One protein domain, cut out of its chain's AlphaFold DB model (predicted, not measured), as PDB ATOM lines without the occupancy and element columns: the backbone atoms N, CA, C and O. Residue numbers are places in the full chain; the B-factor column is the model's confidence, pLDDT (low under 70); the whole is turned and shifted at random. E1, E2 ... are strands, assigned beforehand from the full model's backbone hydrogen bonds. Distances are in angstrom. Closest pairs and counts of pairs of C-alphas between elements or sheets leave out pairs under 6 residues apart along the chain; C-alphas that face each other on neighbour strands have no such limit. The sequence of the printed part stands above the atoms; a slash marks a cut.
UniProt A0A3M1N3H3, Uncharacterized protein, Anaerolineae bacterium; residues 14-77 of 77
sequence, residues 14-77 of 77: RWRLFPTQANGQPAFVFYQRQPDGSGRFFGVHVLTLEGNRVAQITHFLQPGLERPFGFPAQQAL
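This is residues 14 to 77 of the 77 residues of an uncharacterized protein of Anaerolineae bacterium (UniProt A0A3M1N3H3). A single strongly twisted ribbon of four antiparallel strands, E1 to E4, makes an elongated slab, and after E4 the last stretch, residues 61 to 77, loops away from the sheet and comes back to pair briefly with the first residues of E3. The long axis runs from the turn between E2 and E3 at one end to the turn between E3 and E4 at the other. The printed part has 64 residues with four named strands, E1, E2, E3 and E4 along the chain and in the same order across the sheet, and no named helix; the class is all strand. The whole is compact, with a radius of gyration of the C-alphas of 12.2 A, and spans 40 by 22 by 16 A.

E1, residues 15 to 22, is an edge strand and forms a hairpin with E2, residues 25 to 33. They are antiparallel at 154 degrees, with N 18 and O 29 within hydrogen-bond range at 2.8 A. E2 forms the next hairpin with E3, residues 39 to 50, antiparallel at 153 degrees, with N 28 and O 45 at 2.8 A. E3 and E4, residues 53 to 60, form the third hairpin, antiparallel at 144 degrees, with N 46 and O 58 at 2.9 A. The four strands are a meander, each the antiparallel neighbour of the one before. E4 is the other edge strand, and E1 and E4 are apart. From edge to edge the strands' lines turn by 80 degrees. Residues 39 to 40 of E3 also pair with residues 74 to 75, antiparallel.

E1 begins at C-alpha 15 at (292.944, 302.287, 301.474), is 19.6 A long and bends by 64 degrees at residue 19. E2 is 25.4 A long. E3, the longest strand with 12 residues, is 31.0 A long, begins at C-alpha 39 at (293.553, 300.812, 309.537) and bends by 62 degrees at residue 42. E4 is 20.7 A long and ends at C-alpha 60 at (278.011, 301.647, 302.610).

The two C-alphas farthest apart are those of Asp 36 and Gly 51, at 40.2 A. The C-alphas of Arg 14 and Leu 77, the first and last printed, are 10.5 A apart, and Leu 77 is the chain's last residue. The printed part has no cut, and the three links between strands are tight. Residues 61 to 77 hold no named element, and their C-alphas lie 8 to 15 A from the mean of all C-alphas. The mean pLDDT of the printed part is 95.9, and no printed residue is under 70.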
ATOM      1  N   ARG A  14     296.301 304.776 300.829       88.94
ATOM      2  CA  ARG A  14     295.366 305.231 301.871       88.94
ATOM      3  C   ARG A  14     294.338 304.164 302.244       88.94
ATOM      4  O   ARG A  14     293.840 304.173 303.363       88.94
ATOM      5  N   TRP A  15     294.015 303.265 301.319       92.19
ATOM      6  CA  TRP A  15     292.944 302.287 301.474       92.19
ATOM      7  C   TRP A  15     293.481 300.861 301.432       92.19
ATOM      8  O   TRP A  15     294.251 300.508 300.536       92.19
ATOM      9  N   ARG A  16     293.030 300.023 302.368       94.62
ATOM     10  CA  ARG A  16     293.236 298.570 302.327       94.62
ATOM     11  C   ARG A  16     291.892 297.861 302.283       94.62
ATOM     12  O   ARG A  16     291.038 298.130 303.118       94.62
ATOM     13  N   LEU A  17     291.723 296.962 301.317       96.00
ATOM     14  CA  LEU A  17     290.499 296.195 301.107       96.00
ATOM     15  C   LEU A  17     290.713 294.747 301.557       96.00
ATOM     16  O   LEU A  17     291.750 294.153 301.260       96.00
ATOM     17  N   PHE A  18     289.717 294.183 302.233       97.38
ATOM     18  CA  PHE A  18     289.662 292.781 302.636       97.38
ATOM     19  C   PHE A  18     288.411 292.138 302.031       97.38
ATOM     20  O   PHE A  18     287.316 292.685 302.205       97.38
ATOM     21  N   PRO A  19     288.547 291.024 301.289       97.81
ATOM     22  CA  PRO A  19     287.419 290.387 300.620       97.81
ATOM     23  C   PRO A  19     286.432 289.804 301.635       97.81
ATOM     24  O   PRO A  19     286.822 289.249 302.661       97.81
ATOM     25  N   THR A  20     285.146 289.925 301.326       97.56
ATOM     26  CA  THR A  20     284.028 289.332 302.064       97.56
ATOM     27  C   THR A  20     282.835 289.137 301.117       97.56
ATOM     28  O   THR A  20     282.970 289.251 299.896       97.56
ATOM     29  N   GLN A  21     281.660 288.829 301.658       97.38
ATOM     30  CA  GLN A  21     280.413 288.722 300.910       97.38
ATOM     31  C   GLN A  21     279.293 289.486 301.614       97.38
ATOM     32  O   GLN A  21     279.243 289.533 302.840       97.38
ATOM     33  N   ALA A  22     278.372 290.046 300.835       97.19
ATOM     34  CA  ALA A  22     277.148 290.667 301.325       97.19
ATOM     35  C   ALA A  22     275.963 290.118 300.526       97.19
ATOM     36  O   ALA A  22     275.882 290.332 299.320       97.19
ATOM     37  N   ASN A  23     275.048 289.399 301.181       94.44
ATOM     38  CA  ASN A  23     273.857 288.817 300.544       94.44
ATOM     39  C   ASN A  23     274.169 288.011 299.262       94.44
ATOM     40  O   ASN A  23     273.492 288.157 298.249       94.44
ATOM     41  N   GLY A  24     275.232 287.200 299.288       94.12
ATOM     42  CA  GLY A  24     275.667 286.384 298.144       94.12
ATOM     43  C   GLY A  24     276.407 287.147 297.037       94.12
ATOM     44  O   GLY A  24     276.846 286.530 296.072       94.12
ATOM     45  N   GLN A  25     276.582 288.465 297.168       97.69
ATOM     46  CA  GLN A  25     277.407 289.266 296.263       97.69
ATOM     47  C   GLN A  25     278.837 289.408 296.804       97.69
ATOM     48  O   GLN A  25     279.021 289.516 298.024       97.69
ATOM     49  N   PRO A  26     279.859 289.465 295.928       98.12
ATOM     50  CA  PRO A  26     281.213 289.820 296.330       98.12
ATOM     51  C   PRO A  26     281.253 291.207 296.972       98.12
ATOM     52  O   PRO A  26     280.630 292.155 296.489       98.12
ATOM     53  N   ALA A  27     282.008 291.338 298.053       98.31
ATOM     54  CA  ALA A  27     282.131 292.590 298.778       98.31
ATOM     55  C   ALA A  27     283.547 292.783 299.330       98.31
ATOM     56  O   ALA A  27     284.341 291.846 299.420       98.31
ATOM     57  N   PHE A  28     283.855 294.012 299.732       98.31
ATOM     58  CA  PHE A  28     285.079 294.353 300.444       98.31
ATOM     59  C   PHE A  28     284.755 295.180 301.678       98.31
ATOM     60  O   PHE A  28     284.127 296.230 301.562       98.31
ATOM     61  N   VAL A  29     285.265 294.768 302.837       97.88
ATOM     62  CA  VAL A  29     285.475 295.710 303.942       97.88
ATOM     63  C   VAL A  29     286.727 296.509 303.623       97.88
ATOM     64  O   VAL A  29     287.732 295.937 303.196       97.88
ATOM     65  N   PHE A  30     286.691 297.823 303.817       96.12
ATOM     66  CA  PHE A  30     287.841 298.664 303.517       96.12
ATOM     67  C   PHE A  30     288.177 299.616 304.658       96.12
ATOM     68  O   PHE A  30     287.311 300.213 305.303       96.12
ATOM     69  N   TYR A  31     289.479 299.716 304.902       96.75
ATOM     70  CA  TYR A  31     290.072 300.471 305.988       96.75
ATOM     71  C   TYR A  31     290.845 301.652 305.436       96.75
ATOM     72  O   TYR A  31     291.594 301.517 304.464       96.75
ATOM     73  N   GLN A  32     290.695 302.794 306.097       94.94
ATOM     74  CA  GLN A  32     291.532 303.957 305.877       94.94
ATOM     75  C   GLN A  32     292.777 303.848 306.753       94.94
ATOM     76  O   GLN A  32     292.665 303.816 307.983       94.94
ATOM     77  N   ARG A  33     293.958 303.845 306.140       94.50
ATOM     78  CA  ARG A  33     295.227 303.921 306.861       94.50
ATOM     79  C   ARG A  33     295.302 305.229 307.654       94.50
ATOM     80  O   ARG A  33     295.002 306.299 307.126       94.50
ATOM     81  N   GLN A  34     295.656 305.114 308.925       93.75
ATOM     82  CA  GLN A  34     295.856 306.206 309.870       93.75
ATOM     83  C   GLN A  34     297.353 306.554 309.980       93.75
ATOM     84  O   GLN A  34     298.193 305.755 309.555       93.75
ATOM     85  N   PRO A  35     297.715 307.724 310.545       91.44
ATOM     86  CA  PRO A  35     299.116 308.131 310.698       91.44
ATOM     87  C   PRO A  35     299.980 307.167 311.526       91.44
ATOM     88  O   PRO A  35     301.182 307.090 311.304       91.44
ATOM     89  N   ASP A  36     299.373 306.414 312.447       92.12
ATOM     90  CA  ASP A  36     300.037 305.388 313.262       92.12
ATOM     91  C   ASP A  36     300.259 304.054 312.517       92.12
ATOM     92  O   ASP A  36     300.762 303.092 313.093       92.12
ATOM     93  N   GLY A  37     299.873 303.981 311.239       91.31
ATOM     94  CA  GLY A  37     299.993 302.796 310.391       91.31
ATOM     95  C   GLY A  37     298.818 301.823 310.490       91.31
ATOM     96  O   GLY A  37     298.668 300.974 309.611       91.31
ATOM     97  N   SER A  38     297.941 301.968 311.485       95.38
ATOM     98  CA  SER A  38     296.741 301.142 311.618       95.38
ATOM     99  C   SER A  38     295.683 301.488 310.568       95.38
ATOM    100  O   SER A  38     295.709 302.536 309.921       95.38
ATOM    101  N   GLY A  39     294.714 300.603 310.385       96.31
ATOM    102  CA  GLY A  39     293.553 300.812 309.537       96.31
ATOM    103  C   GLY A  39     292.330 301.093 310.382       96.31
ATOM    104  O   GLY A  39     291.946 300.247 311.179       96.31
ATOM    105  N   ARG A  40     291.661 302.224 310.164       96.88
ATOM    106  CA  ARG A  40     290.327 302.486 310.721       96.88
ATOM    107  C   ARG A  40     289.265 302.002 309.745       96.88
ATOM    108  O   ARG A  40     289.346 302.342 308.562       96.88
ATOM    109  N   PHE A  41     288.289 301.233 310.222       97.62
ATOM    110  CA  PHE A  41     287.153 300.816 309.403       97.62
ATOM    111  C   PHE A  41     286.496 302.046 308.776       97.62
ATOM    112  O   PHE A  41     286.275 303.055 309.449       97.62
ATOM    113  N   PHE A  42     286.211 301.972 307.480       96.31
ATOM    114  CA  PHE A  42     285.580 303.075 306.763       96.31
ATOM    115  C   PHE A  42     284.248 302.678 306.137       96.31
ATOM    116  O   PHE A  42     283.329 303.492 306.084       96.31
ATOM    117  N   GLY A  43     284.116 301.434 305.681       97.38
ATOM    118  CA  GLY A  43     282.850 300.957 305.151       97.38
ATOM    119  C   GLY A  43     282.943 299.604 304.465       97.38
ATOM    120  O   GLY A  43     283.941 298.882 304.564       97.38
ATOM    121  N   VAL A  44     281.894 299.311 303.700       98.00
ATOM    122  CA  VAL A  44     281.790 298.131 302.838       98.00
ATOM    123  C   VAL A  44     281.490 298.554 301.400       98.00
ATOM    124  O   VAL A  44     280.609 299.379 301.167       98.00
ATOM    125  N   HIS A  45     282.218 298.000 300.432       97.94
ATOM    126  CA  HIS A  45     281.831 298.023 299.019       97.94
ATOM    127  C   HIS A  45     281.127 296.713 298.689       97.94
ATOM    128  O   HIS A  45     281.676 295.651 298.975       97.94
ATOM    129  N   VAL A  46     279.966 296.770 298.049       98.12
ATOM    130  CA  VAL A  46     279.300 295.595 297.473       98.12
ATOM    131  C   VAL A  46     279.374 295.700 295.959       98.12
ATOM    132  O   VAL A  46     279.036 296.743 295.394       98.12
ATOM    133  N   LEU A  47     279.854 294.638 295.317       98.25
ATOM    134  CA  LEU A  47     280.001 294.564 293.872       98.25
ATOM    135  C   LEU A  47     278.810 293.836 293.264       98.25
ATOM    136  O   LEU A  47     278.539 292.684 293.604       98.25
ATOM    137  N   THR A  48     278.164 294.478 292.300       98.06
ATOM    138  CA  THR A  48     277.210 293.809 291.418       98.06
ATOM    139  C   THR A  48     277.936 293.428 290.138       98.06
ATOM    140  O   THR A  48     278.575 294.270 289.499       98.06
ATOM    141  N   LEU A  49     277.873 292.144 289.786       97.31
ATOM    142  CA  LEU A  49     278.529 291.592 288.606       97.31
ATOM    143  C   LEU A  49     277.517 291.307 287.498       97.31
ATOM    144  O   LEU A  49     276.428 290.800 287.761       97.31
ATOM    145  N   GLU A  50     277.929 291.545 286.258       97.50
ATOM    146  CA  GLU A  50     277.258 291.062 285.052       97.50
ATOM    147  C   GLU A  50     278.250 290.190 284.279       97.50
ATOM    148  O   GLU A  50     279.239 290.667 283.710       97.50
ATOM    149  N   GLY A  51     278.039 288.873 284.323       95.12
ATOM    150  CA  GLY A  51     279.015 287.906 283.825       95.12
ATOM    151  C   GLY A  51     280.354 288.033 284.561       95.12
ATOM    152  O   GLY A  51     280.421 287.885 285.779       95.12
ATOM    153  N   ASN A  52     281.430 288.307 283.820       95.44
ATOM    154  CA  ASN A  52     282.785 288.474 284.356       95.44
ATOM    155  C   ASN A  52     283.196 289.946 284.556       95.44
ATOM    156  O   ASN A  52     284.389 290.239 284.661       95.44
ATOM    157  N   ARG A  53     282.235 290.877 284.568       96.88
ATOM    158  CA  ARG A  53     282.483 292.320 284.688       96.88
ATOM    159  C   ARG A  53     281.808 292.886 285.930       96.88
ATOM    160  O   ARG A  53     280.737 292.434 286.321       96.88
ATOM    161  N   VAL A  54     282.427 293.905 286.525       97.56
ATOM    162  CA  VAL A  54     281.793 294.723 287.569       97.56
ATOM    163  C   VAL A  54     280.854 295.710 286.884       97.56
ATOM    164  O   VAL A  54     281.315 296.549 286.113       97.56
ATOM    165  N   ALA A  55     279.557 295.598 287.160       98.06
ATOM    166  CA  ALA A  55     278.532 296.496 286.636       98.06
ATOM    167  C   ALA A  55     278.277 297.679 287.582       98.06
ATOM    168  O   ALA A  55     278.068 298.803 287.131       98.06
ATOM    169  N   GLN A  56     278.348 297.445 288.897       98.25
ATOM    170  CA  GLN A  56     278.141 298.480 289.908       98.25
ATOM    171  C   GLN A  56     279.006 298.243 291.146       98.25
ATOM    172  O   GLN A  56     279.301 297.106 291.519       98.25
ATOM    173  N   ILE A  57     279.363 299.343 291.807       97.88
ATOM    174  CA  ILE A  57     279.967 299.359 293.137       97.88
ATOM    175  C   ILE A  57     279.073 300.206 294.045       97.88
ATOM    176  O   ILE A  57     278.939 301.411 293.837       97.88
ATOM    177  N   THR A  58     278.460 299.586 295.051       97.75
ATOM    178  CA  THR A  58     277.655 300.286 296.063       97.75
ATOM    179  C   THR A  58     278.469 300.454 297.339       97.75
ATOM    180  O   THR A  58     278.987 299.475 297.876       97.75
ATOM    181  N   HIS A  59     278.563 301.683 297.848       96.75
ATOM    182  CA  HIS A  59     279.352 302.015 299.034       96.75
ATOM    183  C   HIS A  59     278.444 302.230 300.249       96.75
ATOM    184  O   HIS A  59     277.594 303.118 300.243       96.75
ATOM    185  N   PHE A  60     278.669 301.468 301.316       96.75
ATOM    186  CA  PHE A  60     278.011 301.647 302.610       96.75
ATOM    187  C   PHE A  60     279.026 302.191 303.618       96.75
ATOM    188  O   PHE A  60     279.988 301.505 303.961       96.75
ATOM    189  N   LEU A  61     278.821 303.425 304.085       95.56
ATOM    190  CA  LEU A  61     279.765 304.168 304.939       95.56
ATOM    191  C   LEU A  61     279.306 304.275 306.402       95.56
ATOM    192  O   LEU A  61     279.684 305.195 307.121       95.56
ATOM    193  N   GLN A  62     278.433 303.368 306.837       92.81
ATOM    194  CA  GLN A  62     277.864 303.414 308.177       92.81
ATOM    195  C   GLN A  62     278.842 302.816 309.205       92.81
ATOM    196  O   GLN A  62     279.235 301.655 309.057       92.81
ATOM    197  N   PRO A  63     279.202 303.554 310.275       90.12
ATOM    198  CA  PRO A  63     279.982 303.002 311.380       90.12
ATOM    199  C   PRO A  63     279.274 301.812 312.037       90.12
ATOM    200  O   PRO A  63     278.045 301.790 312.144       90.12
ATOM    201  N   GLY A  64     280.028 300.829 312.518       94.06
ATOM    202  CA  GLY A  64     279.465 299.646 313.161       94.06
ATOM    203  C   GLY A  64     279.142 298.511 312.193       94.06
ATOM    204  O   GLY A  64     278.817 297.418 312.671       94.06
ATOM    205  N   LEU A  65     279.218 298.747 310.874       96.62
ATOM    206  CA  LEU A  65     279.055 297.714 309.851       96.62
ATOM    207  C   LEU A  65     280.205 296.709 309.848       96.62
ATOM    208  O   LEU A  65     280.023 295.620 309.334       96.62
ATOM    209  N   GLU A  66     281.350 296.982 310.460       96.50
ATOM    210  CA  GLU A  66     282.401 295.978 310.633       96.50
ATOM    211  C   GLU A  66     281.909 294.734 311.396       96.50
ATOM    212  O   GLU A  66     282.267 293.606 311.054       96.50
ATOM    213  N   ARG A  67     281.011 294.927 312.374       97.12
ATOM    214  CA  ARG A  67     280.526 293.875 313.279       97.12
ATOM    215  C   ARG A  67     279.777 292.747 312.565       97.12
ATOM    216  O   ARG A  67     280.187 291.601 312.734       97.12
ATOM    217  N   PRO A  68     278.722 293.004 311.763       96.38
ATOM    218  CA  PRO A  68     278.025 291.932 311.048       96.38
ATOM    219  C   PRO A  68     278.906 291.200 310.026       96.38
ATOM    220  O   PRO A  68     278.585 290.074 309.663       96.38
ATOM    221  N   PHE A  69     280.018 291.797 309.588       95.69
ATOM    222  CA  PHE A  69     280.973 291.151 308.683       95.69
ATOM    223  C   PHE A  69     282.123 290.439 309.420       95.69
ATOM    224  O   PHE A  69     282.975 289.847 308.762       95.69
ATOM    225  N   GLY A  70     282.163 290.468 310.760       96.62
ATOM    226  CA  GLY A  70     283.203 289.806 311.557       96.62
ATOM    227  C   GLY A  70     284.565 290.507 311.524       96.62
ATOM    228  O   GLY A  70     285.595 289.871 311.733       96.62
ATOM    229  N   PHE A  71     284.579 291.809 311.246       97.31
ATOM    230  CA  PHE A  71     285.784 292.624 311.157       97.31
ATOM    231  C   PHE A  71     285.923 293.549 312.379       97.31
ATOM    232  O   PHE A  71     284.914 293.986 312.938       97.31
ATOM    233  N   PRO A  72     287.154 293.871 312.814       97.00
ATOM    234  CA  PRO A  72     287.365 294.824 313.898       97.00
ATOM    235  C   PRO A  72     287.198 296.276 313.420       97.00
ATOM    236  O   PRO A  72     287.408 296.597 312.256       97.00
ATOM    237  N   ALA A  73     286.885 297.200 314.332       96.50
ATOM    238  CA  ALA A  73     286.820 298.629 313.990       96.50
ATOM    239  C   ALA A  73     288.204 299.215 313.640       96.50
ATOM    240  O   ALA A  73     288.302 300.212 312.919       96.50
ATOM    241  N   GLN A  74     289.271 298.575 314.126       96.38
ATOM    242  CA  GLN A  74     290.657 298.908 313.828       96.38
ATOM    243  C   GLN A  74     291.442 297.644 313.474       96.38
ATOM    244  O   GLN A  74     291.337 296.630 314.158       96.38
ATOM    245  N   GLN A  75     292.214 297.710 312.397       94.81
ATOM    246  CA  GLN A  75     292.904 296.580 311.785       94.81
ATOM    247  C   GLN A  75     294.397 296.891 311.674       94.81
ATOM    248  O   GLN A  75     294.771 298.005 311.310       94.81
ATOM    249  N   ALA A  76     295.262 295.919 311.945       93.06
ATOM    250  CA  ALA A  76     296.677 296.041 311.597       93.06
ATOM    251  C   ALA A  76     296.836 295.973 310.062       93.06
ATOM    252  O   ALA A  76     296.263 295.079 309.432       93.06
ATOM    253  N   LEU A  77     297.558 296.927 309.459       88.31
ATOM    254  CA  LEU A  77     297.730 297.058 308.000       88.31
ATOM    255  C   LEU A  77     299.165 296.848 307.527       88.31
ATOM    256  O   LEU A  77     300.091 297.004 308.347       88.31
TER     257      LEU A  77